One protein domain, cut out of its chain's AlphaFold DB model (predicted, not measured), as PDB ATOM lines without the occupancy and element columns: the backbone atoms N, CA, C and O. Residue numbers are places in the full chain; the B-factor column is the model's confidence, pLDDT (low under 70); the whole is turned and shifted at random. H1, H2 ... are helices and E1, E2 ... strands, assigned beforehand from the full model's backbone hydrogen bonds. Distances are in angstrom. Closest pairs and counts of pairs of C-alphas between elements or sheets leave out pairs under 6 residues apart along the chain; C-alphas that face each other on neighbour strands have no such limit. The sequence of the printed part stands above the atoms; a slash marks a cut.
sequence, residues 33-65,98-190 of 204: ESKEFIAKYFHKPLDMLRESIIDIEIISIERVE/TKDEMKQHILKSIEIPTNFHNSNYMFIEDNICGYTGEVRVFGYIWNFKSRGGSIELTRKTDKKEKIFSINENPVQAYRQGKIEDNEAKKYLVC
ATOM      1  N   GLU A  33       7.576 -41.965  30.991       58.16
ATOM      2  CA  GLU A  33       8.059 -41.564  32.321       58.16
ATOM      3  C   GLU A  33       9.518 -41.984  32.568       58.16
ATOM      4  O   GLU A  33      10.278 -41.229  33.172       58.16
ATOM      5  N   SER A  34       9.958 -43.129  32.025       67.94
ATOM      6  CA  SER A  34      11.356 -43.569  32.138       67.94
ATOM      7  C   SER A  34      12.296 -42.673  31.326       67.94
ATOM      8  O   SER A  34      13.363 -42.300  31.809       67.94
ATOM      9  N   LYS A  35      11.879 -42.225  30.135       71.62
ATOM     10  CA  LYS A  35      12.668 -41.297  29.303       71.62
ATOM     11  C   LYS A  35      12.846 -39.931  29.961       71.62
ATOM     12  O   LYS A  35      13.951 -39.396  29.958       71.62
ATOM     13  N   GLU A  36      11.777 -39.374  30.528       77.81
ATOM     14  CA  GLU A  36      11.836 -38.089  31.236       77.81
ATOM     15  C   GLU A  36      12.703 -38.183  32.497       77.81
ATOM     16  O   GLU A  36      13.499 -37.283  32.763       77.81
ATOM     17  N   PHE A  37      12.613 -39.293  33.234       81.50
ATOM     18  CA  PHE A  37      13.460 -39.565  34.392       81.50
ATOM     19  C   PHE A  37      14.951 -39.641  34.022       81.50
ATOM     20  O   PHE A  37      15.766 -38.936  34.623       81.50
ATOM     21  N   ILE A  38      15.300 -40.423  32.992       78.75
ATOM     22  CA  ILE A  38      16.678 -40.547  32.491       78.75
ATOM     23  C   ILE A  38      17.211 -39.183  32.059       78.75
ATOM     24  O   ILE A  38      18.258 -38.748  32.532       78.75
ATOM     25  N   ALA A  39      16.456 -38.471  31.219       79.56
ATOM     26  CA  ALA A  39      16.840 -37.153  30.727       79.56
ATOM     27  C   ALA A  39      16.962 -36.111  31.848       79.56
ATOM     28  O   ALA A  39      17.671 -35.112  31.699       79.56
ATOM     29  N   LYS A  40      16.261 -36.301  32.971       85.56
ATOM     30  CA  LYS A  40      16.331 -35.397  34.117       85.56
ATOM     31  C   LYS A  40      17.600 -35.608  34.936       85.56
ATOM     32  O   LYS A  40      18.272 -34.605  35.183       85.56
ATOM     33  N   TYR A  41      17.910 -36.847  35.323       84.38
ATOM     34  CA  TYR A  41      18.915 -37.145  36.353       84.38
ATOM     35  C   TYR A  41      20.204 -37.809  35.856       84.38
ATOM     36  O   TYR A  41      21.220 -37.718  36.533       84.38
ATOM     37  N   PHE A  42      20.195 -38.474  34.702       82.44
ATOM     38  CA  PHE A  42      21.357 -39.218  34.212       82.44
ATOM     39  C   PHE A  42      22.073 -38.444  33.114       82.44
ATOM     40  O   PHE A  42      21.517 -37.523  32.512       82.44
ATOM     41  N   HIS A  43      23.329 -38.816  32.862       75.75
ATOM     42  CA  HIS A  43      24.175 -38.200  31.832       75.75
ATOM     43  C   HIS A  43      24.399 -36.688  32.000       75.75
ATOM     44  O   HIS A  43      24.882 -36.020  31.085       75.75
ATOM     45  N   LYS A  44      24.080 -36.145  33.178       83.25
ATOM     46  CA  LYS A  44      24.370 -34.770  33.572       83.25
ATOM     47  C   LYS A  44      25.407 -34.769  34.683       83.25
ATOM     48  O   LYS A  44      25.327 -35.633  35.560       83.25
ATOM     49  N   PRO A  45      26.349 -33.815  34.661       86.62
ATOM     50  CA  PRO A  45      27.259 -33.609  35.774       86.62
ATOM     51  C   PRO A  45      26.492 -33.452  37.089       86.62
ATOM     52  O   PRO A  45      25.462 -32.768  37.137       86.62
ATOM     53  N   LEU A  46      26.977 -34.089  38.155       89.62
ATOM     54  CA  LEU A  46      26.319 -34.027  39.460       89.62
ATOM     55  C   LEU A  46      26.236 -32.581  39.981       89.62
ATOM     56  O   LEU A  46      25.239 -32.205  40.596       89.62
ATOM     57  N   ASP A  47      27.215 -31.729  39.675       88.62
ATOM     58  CA  ASP A  47      27.203 -30.306  40.041       88.62
ATOM     59  C   ASP A  47      26.020 -29.501  39.465       88.62
ATOM     60  O   ASP A  47      25.661 -28.470  40.045       88.62
ATOM     61  N   MET A  48      25.381 -29.981  38.390       88.19
ATOM     62  CA  MET A  48      24.149 -29.435  37.804       88.19
ATOM     63  C   MET A  48      22.879 -29.985  38.466       88.19
ATOM     64  O   MET A  48      21.794 -29.437  38.282       88.19
ATOM     65  N   LEU A  49      22.995 -31.050  39.259       87.94
ATOM     66  CA  LEU A  49      21.892 -31.747  39.921       87.94
ATOM     67  C   LEU A  49      21.786 -31.392  41.411       87.94
ATOM     68  O   LEU A  49      21.277 -32.192  42.194       87.94
ATOM     69  N   ARG A  50      22.238 -30.197  41.827       82.31
ATOM     70  CA  ARG A  50      22.373 -29.791  43.248       82.31
ATOM     71  C   ARG A  50      21.143 -30.069  44.109       82.31
ATOM     72  O   ARG A  50      21.272 -30.569  45.222       82.31
ATOM     73  N   GLU A  51      19.947 -29.807  43.584       85.44
ATOM     74  CA  GLU A  51      18.681 -30.069  44.290       85.44
ATOM     75  C   GLU A  51      18.457 -31.561  44.576       85.44
ATOM     76  O   GLU A  51      17.802 -31.940  45.544       85.44
ATOM     77  N   SER A  52      19.020 -32.431  43.742       85.12
ATOM     78  CA  SER A  52      18.856 -33.882  43.805       85.12
ATOM     79  C   SER A  52      20.003 -34.581  44.534       85.12
ATOM     80  O   SER A  52      19.764 -35.641  45.102       85.12
ATOM     81  N   ILE A  53      21.205 -34.000  44.594       82.38
ATOM     82  CA  ILE A  53      22.388 -34.680  45.151       82.38
ATOM     83  C   ILE A  53      22.690 -34.394  46.632       82.38
ATOM     84  O   ILE A  53      23.520 -35.093  47.204       82.38
ATOM     85  N   ILE A  54      21.976 -33.470  47.293       80.69
ATOM     86  CA  ILE A  54      22.301 -32.990  48.663       80.69
ATOM     87  C   ILE A  54      23.779 -32.515  48.731       80.69
ATOM     88  O   ILE A  54      24.465 -32.439  47.712       80.69
ATOM     89  N   ASP A  55      24.263 -32.083  49.896       86.94
ATOM     90  CA  ASP A  55      25.674 -31.760  50.094       86.94
ATOM     91  C   ASP A  55      26.560 -33.000  49.898       86.94
ATOM     92  O   ASP A  55      26.162 -34.125  50.222       86.94
ATOM     93  N   ILE A  56      27.761 -32.764  49.370       92.75
ATOM     94  CA  ILE A  56      28.771 -33.790  49.123       92.75
ATOM     95  C   ILE A  56      29.960 -33.606  50.064       92.75
ATOM     96  O   ILE A  56      30.589 -32.543  50.108       92.75
ATOM     97  N   GLU A  57      30.314 -34.676  50.765       95.69
ATOM     98  CA  GLU A  57      31.435 -34.707  51.701       95.69
ATOM     99  C   GLU A  57      32.239 -35.997  51.526       95.69
ATOM    100  O   GLU A  57      31.691 -37.092  51.658       95.69
ATOM    101  N   ILE A  58      33.545 -35.876  51.276       96.81
ATOM    102  CA  ILE A  58      34.459 -37.023  51.307       96.81
ATOM    103  C   ILE A  58      34.833 -37.308  52.764       96.81
ATOM    104  O   ILE A  58      35.572 -36.551  53.403       96.81
ATOM    105  N   ILE A  59      34.325 -38.418  53.288       97.38
ATOM    106  CA  ILE A  59      34.550 -38.854  54.668       97.38
ATOM    107  C   ILE A  59      35.942 -39.475  54.784       97.38
ATOM    108  O   ILE A  59      36.714 -39.094  55.668       97.38
ATOM    109  N   SER A  60      36.307 -40.351  53.851       95.69
ATOM    110  CA  SER A  60      37.610 -41.020  53.801       95.69
ATOM    111  C   SER A  60      38.052 -41.253  52.356       95.69
ATOM    112  O   SER A  60      37.229 -41.278  51.441       95.69
ATOM    113  N   ILE A  61      39.363 -41.365  52.150       92.56
ATOM    114  CA  ILE A  61      39.970 -41.737  50.875       92.56
ATOM    115  C   ILE A  61      41.283 -42.468  51.145       92.56
ATOM    116  O   ILE A  61      42.105 -42.009  51.935       92.56
ATOM    117  N   GLU A  62      41.465 -43.594  50.474       89.31
ATOM    118  CA  GLU A  62      42.634 -44.457  50.555       89.31
ATOM    119  C   GLU A  62      42.991 -44.915  49.140       89.31
ATOM    120  O   GLU A  62      42.103 -45.212  48.339       89.31
ATOM    121  N   ARG A  63      44.284 -44.949  48.807       87.00
ATOM    122  CA  ARG A  63      44.746 -45.547  47.547       87.00
ATOM    123  C   ARG A  63      44.717 -47.069  47.684       87.00
ATOM    124  O   ARG A  63      45.135 -47.590  48.715       87.00
ATOM    125  N   VAL A  64      44.245 -47.769  46.654       83.19
ATOM    126  CA  VAL A  64      44.145 -49.238  46.678       83.19
ATOM    127  C   VAL A  64      45.464 -49.902  46.285       83.19
ATOM    128  O   VAL A  64      45.870 -50.890  46.894       83.19
ATOM    129  N   GLU A  65      46.133 -49.382  45.261       79.12
ATOM    130  CA  GLU A  65      47.315 -50.002  44.669       79.12
ATOM    131  C   GLU A  65      48.624 -49.474  45.269       79.12
ATOM    132  O   GLU A  65      48.743 -48.315  45.682       79.12
ATOM    133  N   THR A  98      43.608 -35.477  47.335       88.12
ATOM    134  CA  THR A  98      42.992 -34.859  48.506       88.12
ATOM    135  C   THR A  98      41.478 -35.092  48.508       88.12
ATOM    136  O   THR A  98      40.853 -35.397  47.486       88.12
ATOM    137  N   LYS A  99      40.850 -34.895  49.673       91.31
ATOM    138  CA  LYS A  99      39.386 -34.928  49.804       91.31
ATOM    139  C   LYS A  99      38.699 -33.921  48.879       91.31
ATOM    140  O   LYS A  99      37.681 -34.250  48.275       91.31
ATOM    141  N   ASP A 100      39.258 -32.725  48.733       91.75
ATOM    142  CA  ASP A 100      38.684 -31.698  47.864       91.75
ATOM    143  C   ASP A 100      38.795 -32.079  46.386       91.75
ATOM    144  O   ASP A 100      37.825 -31.938  45.642       91.75
ATOM    145  N   GLU A 101      39.923 -32.645  45.954       88.56
ATOM    146  CA  GLU A 101      40.079 -33.138  44.581       88.56
ATOM    147  C   GLU A 101      39.127 -34.296  44.275       88.56
ATOM    148  O   GLU A 101      38.514 -34.312  43.207       88.56
ATOM    149  N   MET A 102      38.935 -35.230  45.213       89.25
ATOM    150  CA  MET A 102      37.960 -36.313  45.053       89.25
ATOM    151  C   MET A 102      36.518 -35.785  45.035       89.25
ATOM    152  O   MET A 102      35.713 -36.216  44.211       89.25
ATOM    153  N   LYS A 103      36.192 -34.789  45.869       92.75
ATOM    154  CA  LYS A 103      34.896 -34.093  45.824       92.75
ATOM    155  C   LYS A 103      34.649 -33.475  44.450       92.75
ATOM    156  O   LYS A 103      33.576 -33.666  43.883       92.75
ATOM    157  N   GLN A 104      35.632 -32.760  43.898       89.88
ATOM    158  CA  GLN A 104      35.526 -32.177  42.559       89.88
ATOM    159  C   GLN A 104      35.424 -33.250  41.470       89.88
ATOM    160  O   GLN A 104      34.676 -33.069  40.511       89.88
ATOM    161  N   HIS A 105      36.140 -34.367  41.619       86.44
ATOM    162  CA  HIS A 105      36.048 -35.499  40.701       86.44
ATOM    163  C   HIS A 105      34.628 -36.077  40.673       86.44
ATOM    164  O   HIS A 105      34.035 -36.147  39.600       86.44
ATOM    165  N   ILE A 106      34.039 -36.384  41.835       90.25
ATOM    166  CA  ILE A 106      32.658 -36.882  41.933       90.25
ATOM    167  C   ILE A 106      31.657 -35.862  41.373       90.25
ATOM    168  O   ILE A 106      30.770 -36.237  40.613       90.25
ATOM    169  N   LEU A 107      31.803 -34.573  41.698       90.69
ATOM    170  CA  LEU A 107      30.896 -33.517  41.226       90.69
ATOM    171  C   LEU A 107      30.876 -33.358  39.700       90.69
ATOM    172  O   LEU A 107      29.833 -33.040  39.132       90.69
ATOM    173  N   LYS A 108      32.018 -33.573  39.043       87.62
ATOM    174  CA  LYS A 108      32.143 -33.512  37.579       87.62
ATOM    175  C   LYS A 108      31.695 -34.794  36.881       87.62
ATOM    176  O   LYS A 108      31.492 -34.775  35.666       87.62
ATOM    177  N   SER A 109      31.571 -35.895  37.616       87.44
ATOM    178  CA  SER A 109      31.072 -37.148  37.067       87.44
ATOM    179  C   SER A 109      29.595 -37.045  36.702       87.44
ATOM    180  O   SER A 109      28.838 -36.255  37.265       87.44
ATOM    181  N   ILE A 110      29.187 -37.874  35.750       85.81
ATOM    182  CA  ILE A 110      27.788 -38.140  35.433       85.81
ATOM    183  C   ILE A 110      27.379 -39.466  36.066       85.81
ATOM    184  O   ILE A 110      28.200 -40.378  36.143       85.81
ATOM    185  N   GLU A 111      26.121 -39.602  36.481       86.62
ATOM    186  CA  GLU A 111      25.569 -40.920  36.804       86.62
ATOM    187  C   GLU A 111      25.132 -41.630  35.522       86.62
ATOM    188  O   GLU A 111      24.476 -41.031  34.658       86.62
ATOM    189  N   ILE A 112      25.477 -42.913  35.423       78.75
ATOM    190  CA  ILE A 112      24.975 -43.815  34.394       78.75
ATOM    191  C   ILE A 112      23.996 -44.816  35.024       78.75
ATOM    192  O   ILE A 112      24.198 -45.267  36.153       78.75
ATOM    193  N   PRO A 113      22.906 -45.157  34.325       69.50
ATOM    194  CA  PRO A 113      21.835 -45.967  34.902       69.50
ATOM    195  C   PRO A 113      22.114 -47.478  34.893       69.50
ATOM    196  O   PRO A 113      21.368 -48.236  35.508       69.50
ATOM    197  N   THR A 114      23.162 -47.923  34.197       63.97
ATOM    198  CA  THR A 114      23.528 -49.335  34.039       63.97
ATOM    199  C   THR A 114      24.954 -49.580  34.521       63.97
ATOM    200  O   THR A 114      25.768 -48.658  34.587       63.97
ATOM    201  N   ASN A 115      25.266 -50.836  34.862       59.06
ATOM    202  CA  ASN A 115      26.651 -51.237  35.105       59.06
ATOM    203  C   ASN A 115      27.480 -50.961  33.840       59.06
ATOM    204  O   ASN A 115      27.055 -51.228  32.711       59.06
ATOM    205  N   PHE A 116      28.678 -50.438  34.065       58.00
ATOM    206  CA  PHE A 116      29.651 -50.035  33.068       58.00
ATOM    207  C   PHE A 116      29.861 -51.013  31.903       58.00
ATOM    208  O   PHE A 116      29.977 -50.543  30.771       58.00
ATOM    209  N   HIS A 117      29.836 -52.335  32.133       51.19
ATOM    210  CA  HIS A 117      30.027 -53.345  31.075       51.19
ATOM    211  C   HIS A 117      29.041 -53.211  29.903       51.19
ATOM    212  O   HIS A 117      29.359 -53.609  28.787       51.19
ATOM    213  N   ASN A 118      27.871 -52.613  30.143       46.72
ATOM    214  CA  ASN A 118      26.798 -52.469  29.158       46.72
ATOM    215  C   ASN A 118      26.560 -51.015  28.723       46.72
ATOM    216  O   ASN A 118      25.579 -50.716  28.046       46.72
ATOM    217  N   SER A 119      27.416 -50.087  29.153       49.38
ATOM    218  CA  SER A 119      27.153 -48.648  29.053       49.38
ATOM    219  C   SER A 119      27.818 -47.960  27.851       49.38
ATOM    220  O   SER A 119      27.638 -46.761  27.660       49.38
ATOM    221  N   ASN A 120      28.589 -48.698  27.039       48.28
ATOM    222  CA  ASN A 120      29.482 -48.178  25.986       48.28
ATOM    223  C   ASN A 120      30.558 -47.184  26.476       48.28
ATOM    224  O   ASN A 120      31.327 -46.671  25.664       48.28
ATOM    225  N   TYR A 121      30.655 -46.925  27.784       51.62
ATOM    226  CA  TYR A 121      31.775 -46.205  28.378       51.62
ATOM    227  C   TYR A 121      32.935 -47.188  28.580       51.62
ATOM    228  O   TYR A 121      32.835 -48.148  29.342       51.62
ATOM    229  N   MET A 122      34.011 -46.983  27.819       43.34
ATOM    230  CA  MET A 122      35.189 -47.850  27.794       43.34
ATOM    231  C   MET A 122      36.044 -47.612  29.041       43.34
ATOM    232  O   MET A 122      36.411 -46.473  29.328       43.34
ATOM    233  N   PHE A 123      36.378 -48.680  29.765       52.06
ATOM    234  CA  PHE A 123      37.411 -48.625  30.794       52.06
ATOM    235  C   PHE A 123      38.799 -48.688  30.168       52.06
ATOM    236  O   PHE A 123      39.038 -49.457  29.236       52.06
ATOM    237  N   ILE A 124      39.718 -47.936  30.767       46.78
ATOM    238  CA  ILE A 124      41.123 -48.330  30.814       46.78
ATOM    239  C   ILE A 124      41.285 -49.188  32.074       46.78
ATOM    240  O   ILE A 124      40.708 -48.881  33.116       46.78
ATOM    241  N   GLU A 125      42.000 -50.289  31.886       49.19
ATOM    242  CA  GLU A 125      42.179 -51.489  32.706       49.19
ATOM    243  C   GLU A 125      42.174 -51.318  34.239       49.19
ATOM    244  O   GLU A 125      42.619 -50.308  34.786       49.19
ATOM    245  N   ASP A 126      41.781 -52.396  34.932       45.56
ATOM    246  CA  ASP A 126      41.780 -52.604  36.397       45.56
ATOM    247  C   ASP A 126      43.128 -52.363  37.116       45.56
ATOM    248  O   ASP A 126      43.227 -52.541  38.333       45.56
ATOM    249  N   ASN A 127      44.150 -51.937  36.374       48.81
ATOM    250  CA  ASN A 127      45.541 -51.801  36.783       48.81
ATOM    251  C   ASN A 127      46.015 -50.343  36.866       48.81
ATOM    252  O   ASN A 127      47.218 -50.103  36.916       48.81
ATOM    253  N   ILE A 128      45.111 -49.357  36.863       66.94
ATOM    254  CA  ILE A 128      45.496 -47.943  36.946       66.94
ATOM    255  C   ILE A 128      44.833 -47.256  38.142       66.94
ATOM    256  O   ILE A 128      43.640 -46.964  38.133       66.94
ATOM    257  N   CYS A 129      45.666 -46.990  39.149       73.56
ATOM    258  CA  CYS A 129      45.507 -46.059  40.271       73.56
ATOM    259  C   CYS A 129      44.088 -45.692  40.669       73.56
ATOM    260  O   CYS A 129      43.510 -44.695  40.228       73.56
ATOM    261  N   GLY A 130      43.572 -46.523  41.560       82.19
ATOM    262  CA  GLY A 130      42.272 -46.423  42.159       82.19
ATOM    263  C   GLY A 130      42.283 -45.942  43.602       82.19
ATOM    264  O   GLY A 130      43.287 -45.930  44.320       82.19
ATOM    265  N   TYR A 131      41.085 -45.555  44.022       87.19
ATOM    266  CA  TYR A 131      40.795 -45.049  45.353       87.19
ATOM    267  C   TYR A 131      39.589 -45.760  45.939       87.19
ATOM    268  O   TYR A 131      38.609 -46.016  45.239       87.19
ATOM    269  N   THR A 132      39.625 -46.015  47.237       91.50
ATOM    270  CA  THR A 132      38.475 -46.442  48.033       91.50
ATOM    271  C   THR A 132      38.199 -45.446  49.138       91.50
ATOM    272  O   THR A 132      39.088 -44.706  49.548       91.50
ATOM    273  N   GLY A 133      36.980 -45.432  49.656       95.00
ATOM    274  CA  GLY A 133      36.655 -44.635  50.830       95.00
ATOM    275  C   GLY A 133      35.161 -44.487  51.025       95.00
ATOM    276  O   GLY A 133      34.373 -45.245  50.463       95.00
ATOM    277  N   GLU A 134      34.778 -43.483  51.803       97.88
ATOM    278  CA  GLU A 134      33.391 -43.152  52.098       97.88
ATOM    279  C   GLU A 134      33.059 -41.727  51.647       97.88
ATOM    280  O   GLU A 134      33.838 -40.786  51.832       97.88
ATOM    281  N   VAL A 135      31.867 -41.551  51.081       97.12
ATOM    282  CA  VAL A 135      31.332 -40.261  50.642       97.12
ATOM    283  C   VAL A 135      29.889 -40.109  51.103       97.12
ATOM    284  O   VAL A 135      29.059 -40.995  50.904       97.12
ATOM    285  N   ARG A 136      29.559 -38.961  51.699       97.19
ATOM    286  CA  ARG A 136      28.166 -38.557  51.891       97.19
ATOM    287  C   ARG A 136      27.693 -37.848  50.631       97.19
ATOM    288  O   ARG A 136      28.252 -36.816  50.285       97.19
ATOM    289  N   VAL A 137      26.695 -38.402  49.952       95.81
ATOM    290  CA  VAL A 137      26.069 -37.838  48.744       95.81
ATOM    291  C   VAL A 137      24.697 -38.485  48.538       95.81
ATOM    292  O   VAL A 137      24.415 -39.559  49.070       95.81
ATOM    293  N   PHE A 138      23.792 -37.818  47.825       94.31
ATOM    294  CA  PHE A 138      22.399 -38.247  47.644       94.31
ATOM    295  C   PHE A 138      21.621 -38.397  48.965       94.31
ATOM    296  O   PHE A 138      20.558 -39.005  48.994       94.31
ATOM    297  N   GLY A 139      22.129 -37.833  50.068       93.19
ATOM    298  CA  GLY A 139      21.553 -37.990  51.409       93.19
ATOM    299  C   GLY A 139      21.933 -39.277  52.138       93.19
ATOM    300  O   GLY A 139      21.404 -39.522  53.218       93.19
ATOM    301  N   TYR A 140      22.863 -40.062  51.594       94.50
ATOM    302  CA  TYR A 140      23.353 -41.297  52.202       94.50
ATOM    303  C   TYR A 140      24.875 -41.272  52.321       94.50
ATOM    304  O   TYR A 140      25.546 -40.475  51.669       94.50
ATOM    305  N   ILE A 141      25.414 -42.155  53.159       96.50
ATOM    306  CA  ILE A 141      26.842 -42.479  53.169       96.50
ATOM    307  C   ILE A 141      27.038 -43.699  52.274       96.50
ATOM    308  O   ILE A 141      26.380 -44.724  52.463       96.50
ATOM    309  N   TRP A 142      27.928 -43.558  51.303       97.31
ATOM    310  CA  TRP A 142      28.294 -44.584  50.343       97.31
ATOM    311  C   TRP A 142      29.757 -44.945  50.534       97.31
ATOM    312  O   TRP A 142      30.595 -44.055  50.667       97.31
ATOM    313  N   ASN A 143      30.069 -46.233  50.465       97.81
ATOM    314  CA  ASN A 143      31.412 -46.663  50.115       97.81
ATOM    315  C   ASN A 143      31.620 -46.377  48.632       97.81
ATOM    316  O   ASN A 143      30.704 -46.584  47.836       97.81
ATOM    317  N   PHE A 144      32.808 -45.929  48.252       94.06
ATOM    318  CA  PHE A 144      33.163 -45.757  46.855       94.06
ATOM    319  C   PHE A 144      34.403 -46.557  46.479       94.06
ATOM    320  O   PHE A 144      35.305 -46.762  47.292       94.06
ATOM    321  N   LYS A 145      34.444 -46.974  45.214       90.50
ATOM    322  CA  LYS A 145      35.626 -47.486  44.518       90.50
ATOM    323  C   LYS A 145      35.785 -46.689  43.235       90.50
ATOM    324  O   LYS A 145      34.902 -46.733  42.386       90.50
ATOM    325  N   SER A 146      36.886 -45.966  43.091       85.62
ATOM    326  CA  SER A 146      37.218 -45.209  41.888       85.62
ATOM    327  C   SER A 146      38.378 -45.865  41.156       85.62
ATOM    328  O   SER A 146      39.383 -46.164  41.791       85.62
ATOM    329  N   ARG A 147      38.242 -46.095  39.847       79.81
ATOM    330  CA  ARG A 147      39.276 -46.657  38.956       79.81
ATOM    331  C   ARG A 147      39.073 -46.134  37.542       79.81
ATOM    332  O   ARG A 147      37.929 -46.008  37.114       79.81
ATOM    333  N   GLY A 148      40.152 -45.822  36.820       70.62
ATOM    334  CA  GLY A 148      40.073 -45.475  35.391       70.62
ATOM    335  C   GLY A 148      39.099 -44.336  35.039       70.62
ATOM    336  O   GLY A 148      38.543 -44.332  33.947       70.62
ATOM    337  N   GLY A 149      38.853 -43.390  35.959       72.88
ATOM    338  CA  GLY A 149      37.893 -42.285  35.778       72.88
ATOM    339  C   GLY A 149      36.425 -42.618  36.097       72.88
ATOM    340  O   GLY A 149      35.563 -41.740  35.988       72.88
ATOM    341  N   SER A 150      36.146 -43.848  36.524       80.62
ATOM    342  CA  SER A 150      34.834 -44.322  36.968       80.62
ATOM    343  C   SER A 150      34.773 -44.441  38.486       80.62
ATOM    344  O   SER A 150      35.806 -44.546  39.153       80.62
ATOM    345  N   ILE A 151      33.559 -44.437  39.037       87.75
ATOM    346  CA  ILE A 151      33.291 -44.594  40.466       87.75
ATOM    347  C   ILE A 151      32.071 -45.492  40.658       87.75
ATOM    348  O   ILE A 151      30.976 -45.171  40.202       87.75
ATOM    349  N   GLU A 152      32.246 -46.595  41.369       90.88
ATOM    350  CA  GLU A 152      31.144 -47.369  41.934       90.88
ATOM    351  C   GLU A 152      30.851 -46.849  43.340       90.88
ATOM    352  O   GLU A 152      31.770 -46.717  44.148       90.88
ATOM    353  N   LEU A 153      29.583 -46.564  43.629       94.00
ATOM    354  CA  LEU A 153      29.092 -46.276  44.971       94.00
ATOM    355  C   LEU A 153      28.255 -47.453  45.459       94.00
ATOM    356  O   LEU A 153      27.329 -47.865  44.759       94.00
ATOM    357  N   THR A 154      28.513 -47.933  46.673       95.25
ATOM    358  CA  THR A 154      27.707 -48.966  47.333       95.25
ATOM    359  C   THR A 154      27.330 -48.562  48.751       95.25
ATOM    360  O   THR A 154      28.096 -47.926  49.475       95.25
ATOM    361  N   ARG A 155      26.128 -48.930  49.190       95.00
ATOM    362  CA  ARG A 155      25.702 -48.770  50.587       95.00
ATOM    363  C   ARG A 155      24.822 -49.934  51.001       95.00
ATOM    364  O   ARG A 155      24.075 -50.460  50.186       95.00
ATOM    365  N   LYS A 156      24.833 -50.282  52.286       93.81
ATOM    366  CA  LYS A 156      23.848 -51.222  52.833       93.81
ATOM    367  C   LYS A 156      22.485 -50.536  52.942       93.81
ATOM    368  O   LYS A 156      22.415 -49.376  53.353       93.81
ATOM    369  N   THR A 157      21.422 -51.246  52.596       88.06
ATOM    370  CA  THR A 157      20.042 -50.803  52.819       88.06
ATOM    371  C   THR A 157      19.524 -51.382  54.135       88.06
ATOM    372  O   THR A 157      19.844 -52.514  54.512       88.06
ATOM    373  N   ASP A 158      18.753 -50.595  54.886       83.56
ATOM    374  CA  ASP A 158      18.035 -51.120  56.054       83.56
ATOM    375  C   ASP A 158      16.811 -51.897  55.555       83.56
ATOM    376  O   ASP A 158      16.084 -51.428  54.682       83.56
ATOM    377  N   LYS A 159      16.516 -53.055  56.153       79.12
ATOM    378  CA  LYS A 159      15.287 -53.821  55.878       79.12
ATOM    379  C   LYS A 159      14.008 -53.012  56.118       79.12
ATOM    380  O   LYS A 159      12.948 -53.392  55.630       79.12
ATOM    381  N   LYS A 160      14.085 -51.948  56.920       84.12
ATOM    382  CA  LYS A 160      12.980 -51.024  57.207       84.12
ATOM    383  C   LYS A 160      13.008 -49.759  56.347       84.12
ATOM    384  O   LYS A 160      12.122 -48.919  56.502       84.12
ATOM    385  N   GLU A 161      14.011 -49.587  55.487       84.06
ATOM    386  CA  GLU A 161      14.079 -48.451  54.572       84.06
ATOM    387  C   GLU A 161      12.888 -48.508  53.609       84.06
ATOM    388  O   GLU A 161      12.632 -49.522  52.961       84.06
ATOM    389  N   LYS A 162      12.138 -47.408  53.513       86.44
ATOM    390  CA  LYS A 162      11.079 -47.293  52.513       86.44
ATOM    391  C   LYS A 162      11.716 -47.179  51.131       86.44
ATOM    392  O   LYS A 162      12.432 -46.216  50.879       86.44
ATOM    393  N   ILE A 163      11.407 -48.112  50.237       84.25
ATOM    394  CA  ILE A 163      11.808 -48.057  48.828       84.25
ATOM    395  C   ILE A 163      10.804 -47.191  48.065       84.25
ATOM    396  O   ILE A 163       9.601 -47.440  48.140       84.25
ATOM    397  N   PHE A 164      11.292 -46.174  47.357       82.69
ATOM    398  CA  PHE A 164      10.472 -45.296  46.525       82.69
ATOM    399  C   PHE A 164      10.523 -45.743  45.062       82.69
ATOM    400  O   PHE A 164      11.600 -45.972  44.512       82.69
ATOM    401  N   SER A 165       9.365 -45.813  44.405       76.69
ATOM    402  CA  SER A 165       9.308 -45.965  42.947       76.69
ATOM    403  C   SER A 165       9.443 -44.612  42.243       76.69
ATOM    404  O   SER A 165       9.144 -43.558  42.818       76.69
ATOM    405  N   ILE A 166       9.851 -44.628  40.968       76.56
ATOM    406  CA  ILE A 166       9.962 -43.411  40.138       76.56
ATOM    407  C   ILE A 166       8.623 -42.654  40.071       76.56
ATOM    408  O   ILE A 166       8.612 -41.424  40.107       76.56
ATOM    409  N   ASN A 167       7.506 -43.386  40.027       78.19
ATOM    410  CA  ASN A 167       6.155 -42.824  39.944       78.19
ATOM    411  C   ASN A 167       5.667 -42.245  41.279       78.19
ATOM    412  O   ASN A 167       4.871 -41.309  41.284       78.19
ATOM    413  N   GLU A 168       6.128 -42.788  42.410       81.25
ATOM    414  CA  GLU A 168       5.791 -42.261  43.733       81.25
ATOM    415  C   GLU A 168       6.608 -41.007  44.061       81.25
ATOM    416  O   GLU A 168       6.056 -39.981  44.462       81.25
ATOM    417  N   ASN A 169       7.936 -41.093  43.937       86.25
ATOM    418  CA  ASN A 169       8.832 -39.989  44.251       86.25
ATOM    419  C   ASN A 169      10.146 -40.108  43.463       86.25
ATOM    420  O   ASN A 169      11.087 -40.752  43.931       86.25
ATOM    421  N   PRO A 170      10.270 -39.437  42.305       84.25
ATOM    422  CA  PRO A 170      11.423 -39.611  41.431       84.25
ATOM    423  C   PRO A 170      12.724 -39.093  42.054       84.25
ATOM    424  O   PRO A 170      13.785 -39.642  41.790       84.25
ATOM    425  N   VAL A 171      12.680 -38.056  42.898       89.50
ATOM    426  CA  VAL A 171      13.897 -37.544  43.552       89.50
ATOM    427  C   VAL A 171      14.409 -38.545  44.587       89.50
ATOM    428  O   VAL A 171      15.609 -38.798  44.643       89.50
ATOM    429  N   GLN A 172      13.518 -39.127  45.394       89.69
ATOM    430  CA  GLN A 172      13.915 -40.131  46.384       89.69
ATOM    431  C   GLN A 172      14.346 -41.437  45.716       89.69
ATOM    432  O   GLN A 172      15.404 -41.955  46.058       89.69
ATOM    433  N   ALA A 173      13.608 -41.899  44.703       85.94
ATOM    434  CA  ALA A 173      13.989 -43.064  43.907       85.94
ATOM    435  C   ALA A 173      15.376 -42.879  43.269       85.94
ATOM    436  O   ALA A 173      16.233 -43.754  43.370       85.94
ATOM    437  N   TYR A 174      15.645 -41.699  42.691       89.44
ATOM    438  CA  TYR A 174      16.967 -41.361  42.168       89.44
ATOM    439  C   TYR A 174      18.038 -41.408  43.261       89.44
ATOM    440  O   TYR A 174      19.072 -42.036  43.075       89.44
ATOM    441  N   ARG A 175      17.808 -40.780  44.419       92.19
ATOM    442  CA  ARG A 175      18.792 -40.735  45.511       92.19
ATOM    443  C   ARG A 175      19.125 -42.110  46.091       92.19
ATOM    444  O   ARG A 175      20.274 -42.330  46.464       92.19
ATOM    445  N   GLN A 176      18.157 -43.024  46.150       89.00
ATOM    446  CA  GLN A 176      18.329 -44.347  46.755       89.00
ATOM    447  C   GLN A 176      19.297 -45.256  46.002       89.00
ATOM    448  O   GLN A 176      19.900 -46.111  46.653       89.00
ATOM    449  N   GLY A 177      19.482 -45.033  44.697       86.50
ATOM    450  CA  GLY A 177      20.261 -45.903  43.816       86.50
ATOM    451  C   GLY A 177      19.517 -47.189  43.452       86.50
ATOM    452  O   GLY A 177      18.385 -47.410  43.879       86.50
ATOM    453  N   LYS A 178      20.170 -48.043  42.660       81.94
ATOM    454  CA  LYS A 178      19.649 -49.365  42.308       81.94
ATOM    455  C   LYS A 178      19.752 -50.280  43.523       81.94
ATOM    456  O   LYS A 178      20.866 -50.521  43.978       81.94
ATOM    457  N   ILE A 179      18.630 -50.774  44.038       82.06
ATOM    458  CA  ILE A 179      18.608 -51.673  45.199       82.06
ATOM    459  C   ILE A 179      18.642 -53.126  44.717       82.06
ATOM    460  O   ILE A 179      17.750 -53.560  43.995       82.06
ATOM    461  N   GLU A 180      19.657 -53.868  45.148       75.81
ATOM    462  CA  GLU A 180      19.834 -55.304  44.922       75.81
ATOM    463  C   GLU A 180      20.009 -55.972  46.294       75.81
ATOM    464  O   GLU A 180      20.970 -55.707  47.020       75.81
ATOM    465  N   ASP A 181      19.055 -56.816  46.688       78.06
ATOM    466  CA  ASP A 181      19.002 -57.445  48.013       78.06
ATOM    467  C   ASP A 181      19.062 -56.438  49.185       78.06
ATOM    468  O   ASP A 181      18.098 -55.721  49.453       78.06
ATOM    469  N   ASN A 182      20.184 -56.410  49.916       84.31
ATOM    470  CA  ASN A 182      20.428 -55.530  51.067       84.31
ATOM    471  C   ASN A 182      21.495 -54.462  50.757       84.31
ATOM    472  O   ASN A 182      22.133 -53.928  51.670       84.31
ATOM    473  N   GLU A 183      21.740 -54.193  49.477       87.75
ATOM    474  CA  GLU A 183      22.705 -53.209  49.001       87.75
ATOM    475  C   GLU A 183      22.047 -52.276  47.983       87.75
ATOM    476  O   GLU A 183      21.154 -52.669  47.237       87.75
ATOM    477  N   ALA A 184      22.482 -51.021  47.951       90.25
ATOM    478  CA  ALA A 184      22.176 -50.107  46.868       90.25
ATOM    479  C   ALA A 184      23.455 -49.703  46.142       90.25
ATOM    480  O   ALA A 184      24.495 -49.520  46.783       90.25
ATOM    481  N   LYS A 185      23.356 -49.525  44.822       89.94
ATOM    482  CA  LYS A 185      24.478 -49.218  43.932       89.94
ATOM    483  C   LYS A 185      24.206 -48.004  43.050       89.94
ATOM    484  O   LYS A 185      23.075 -47.775  42.610       89.94
ATOM    485  N   LYS A 186      25.265 -47.251  42.756       90.38
ATOM    486  CA  LYS A 186      25.305 -46.216  41.714       90.38
ATOM    487  C   LYS A 186      26.634 -46.262  40.977       90.38
ATOM    488  O   LYS A 186      27.659 -46.627  41.547       90.38
ATOM    489  N   TYR A 187      26.604 -45.828  39.726       86.75
ATOM    490  CA  TYR A 187      27.755 -45.840  38.839       86.75
ATOM    491  C   TYR A 187      27.969 -44.447  38.268       86.75
ATOM    492  O   TYR A 187      27.068 -43.873  37.655       86.75
ATOM    493  N   LEU A 188      29.155 -43.892  38.499       87.81
ATOM    494  CA  LEU A 188      29.533 -42.566  38.042       87.81
ATOM    495  C   LEU A 188      30.717 -42.657  37.080       87.81
ATOM    496  O   LEU A 188      31.608 -43.483  37.265       87.81
ATOM    497  N   VAL A 189      30.753 -41.776  36.084       81.94
ATOM    498  CA  VAL A 189      31.868 -41.657  35.131       81.94
ATOM    499  C   VAL A 189      32.220 -40.189  34.951       81.94
ATOM    500  O   VAL A 189      31.332 -39.380  34.674       81.94
ATOM    501  N   CYS A 190      33.499 -39.826  35.048       76.75
ATOM    502  CA  CYS A 190      33.931 -38.481  34.680       76.75
ATOM    503  C   CYS A 190      34.438 -38.424  33.230       76.75
ATOM    504  O   CYS A 190      35.515 -38.920  32.913       76.75
TER     505      CYS A 190
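This is residues 33 to 65 and 98 to 190 of the 204 residues of an uncharacterized protein of Helicobacter sp. MIT 05-5294 (UniProt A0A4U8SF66). A strongly twisted antiparallel sheet forms a wall, with E2, E3, E4 and E6 side by side and the short strands E1 and E5 along the far side of E6; the helices H3 and H4 are over one of its faces. The short H2 packs on H4, H1 is at the margin near H4, and residues 57 to 58 and 62 to 63 pair with the free edge of E2. The 126 printed residues hold four named helices and six named strands, in the order H1 H2 H3 E1 E2 E3 E4 H4 E5 E6, in the mixed class. The whole is compact, with a radius of gyration of the C-alphas of 14.1 A and spans of 42 by 31 by 27 A.

H1, residues 33 to 41, only grazes the branched sheet with residues 38 to 41. H2, residues 50 to 53, touches H4, residues 170 to 176; their closest C-alphas, those of Ser 52 and Val 171, are 6.2 A apart. H1 and H4 are close but not clearly touching, with C-alphas 37 and 170 closest at 7.3 A and a steep tilt of 63 degrees, the same way. H3, residues 99 to 108, is on the sheet at a height of 8.5 A, over none of its strands. E2, residues 131 to 137, E3, residues 140 to 147, and E4, residues 150 to 156, form a meander, each strand the antiparallel neighbour of the one before; N 135 and O 142 are 2.8 A apart, and N 145 and O 152 2.9 A. On the other side of E4 from E3 is E6, residues 183 to 189, antiparallel to E4, with N 153 and O 186 at 2.8 A. On one side of E6 are E1, residues 110 to 112, with N 112 and O 187 at 2.9 A, and E5, residues 178 to 180, with N 180 and O 183 at 2.8 A; E4 is on the other side. H4 stands up from the sheet at 73 degrees, on the same face as H3. In H1, H3 and H4 every O i to N i+4 pair is within hydrogen-bond range; H2 is too short for one.

H1 begins at C-alpha 33 (8.059, -41.564, 32.321) and is 12.4 A long; H3 is 14.3 A. E2, E3, E4 and E6 measure 16.7, 21.4, 20.5 and 20.2 A; E6 ends at C-alpha 189 (31.868, -41.657, 35.131).

The farthest C-alphas, of Glu 65 and Glu 168, are 42.2 A apart. Residues 66 to 97 are not printed; C-alphas 65 and 98 are 16.2 A apart across the cut. The links E1 to E2 and E4 to H4 are long. Mean pLDDT of the printed part is 82.1, under 70 at residues 33 to 34 and 113 to 128.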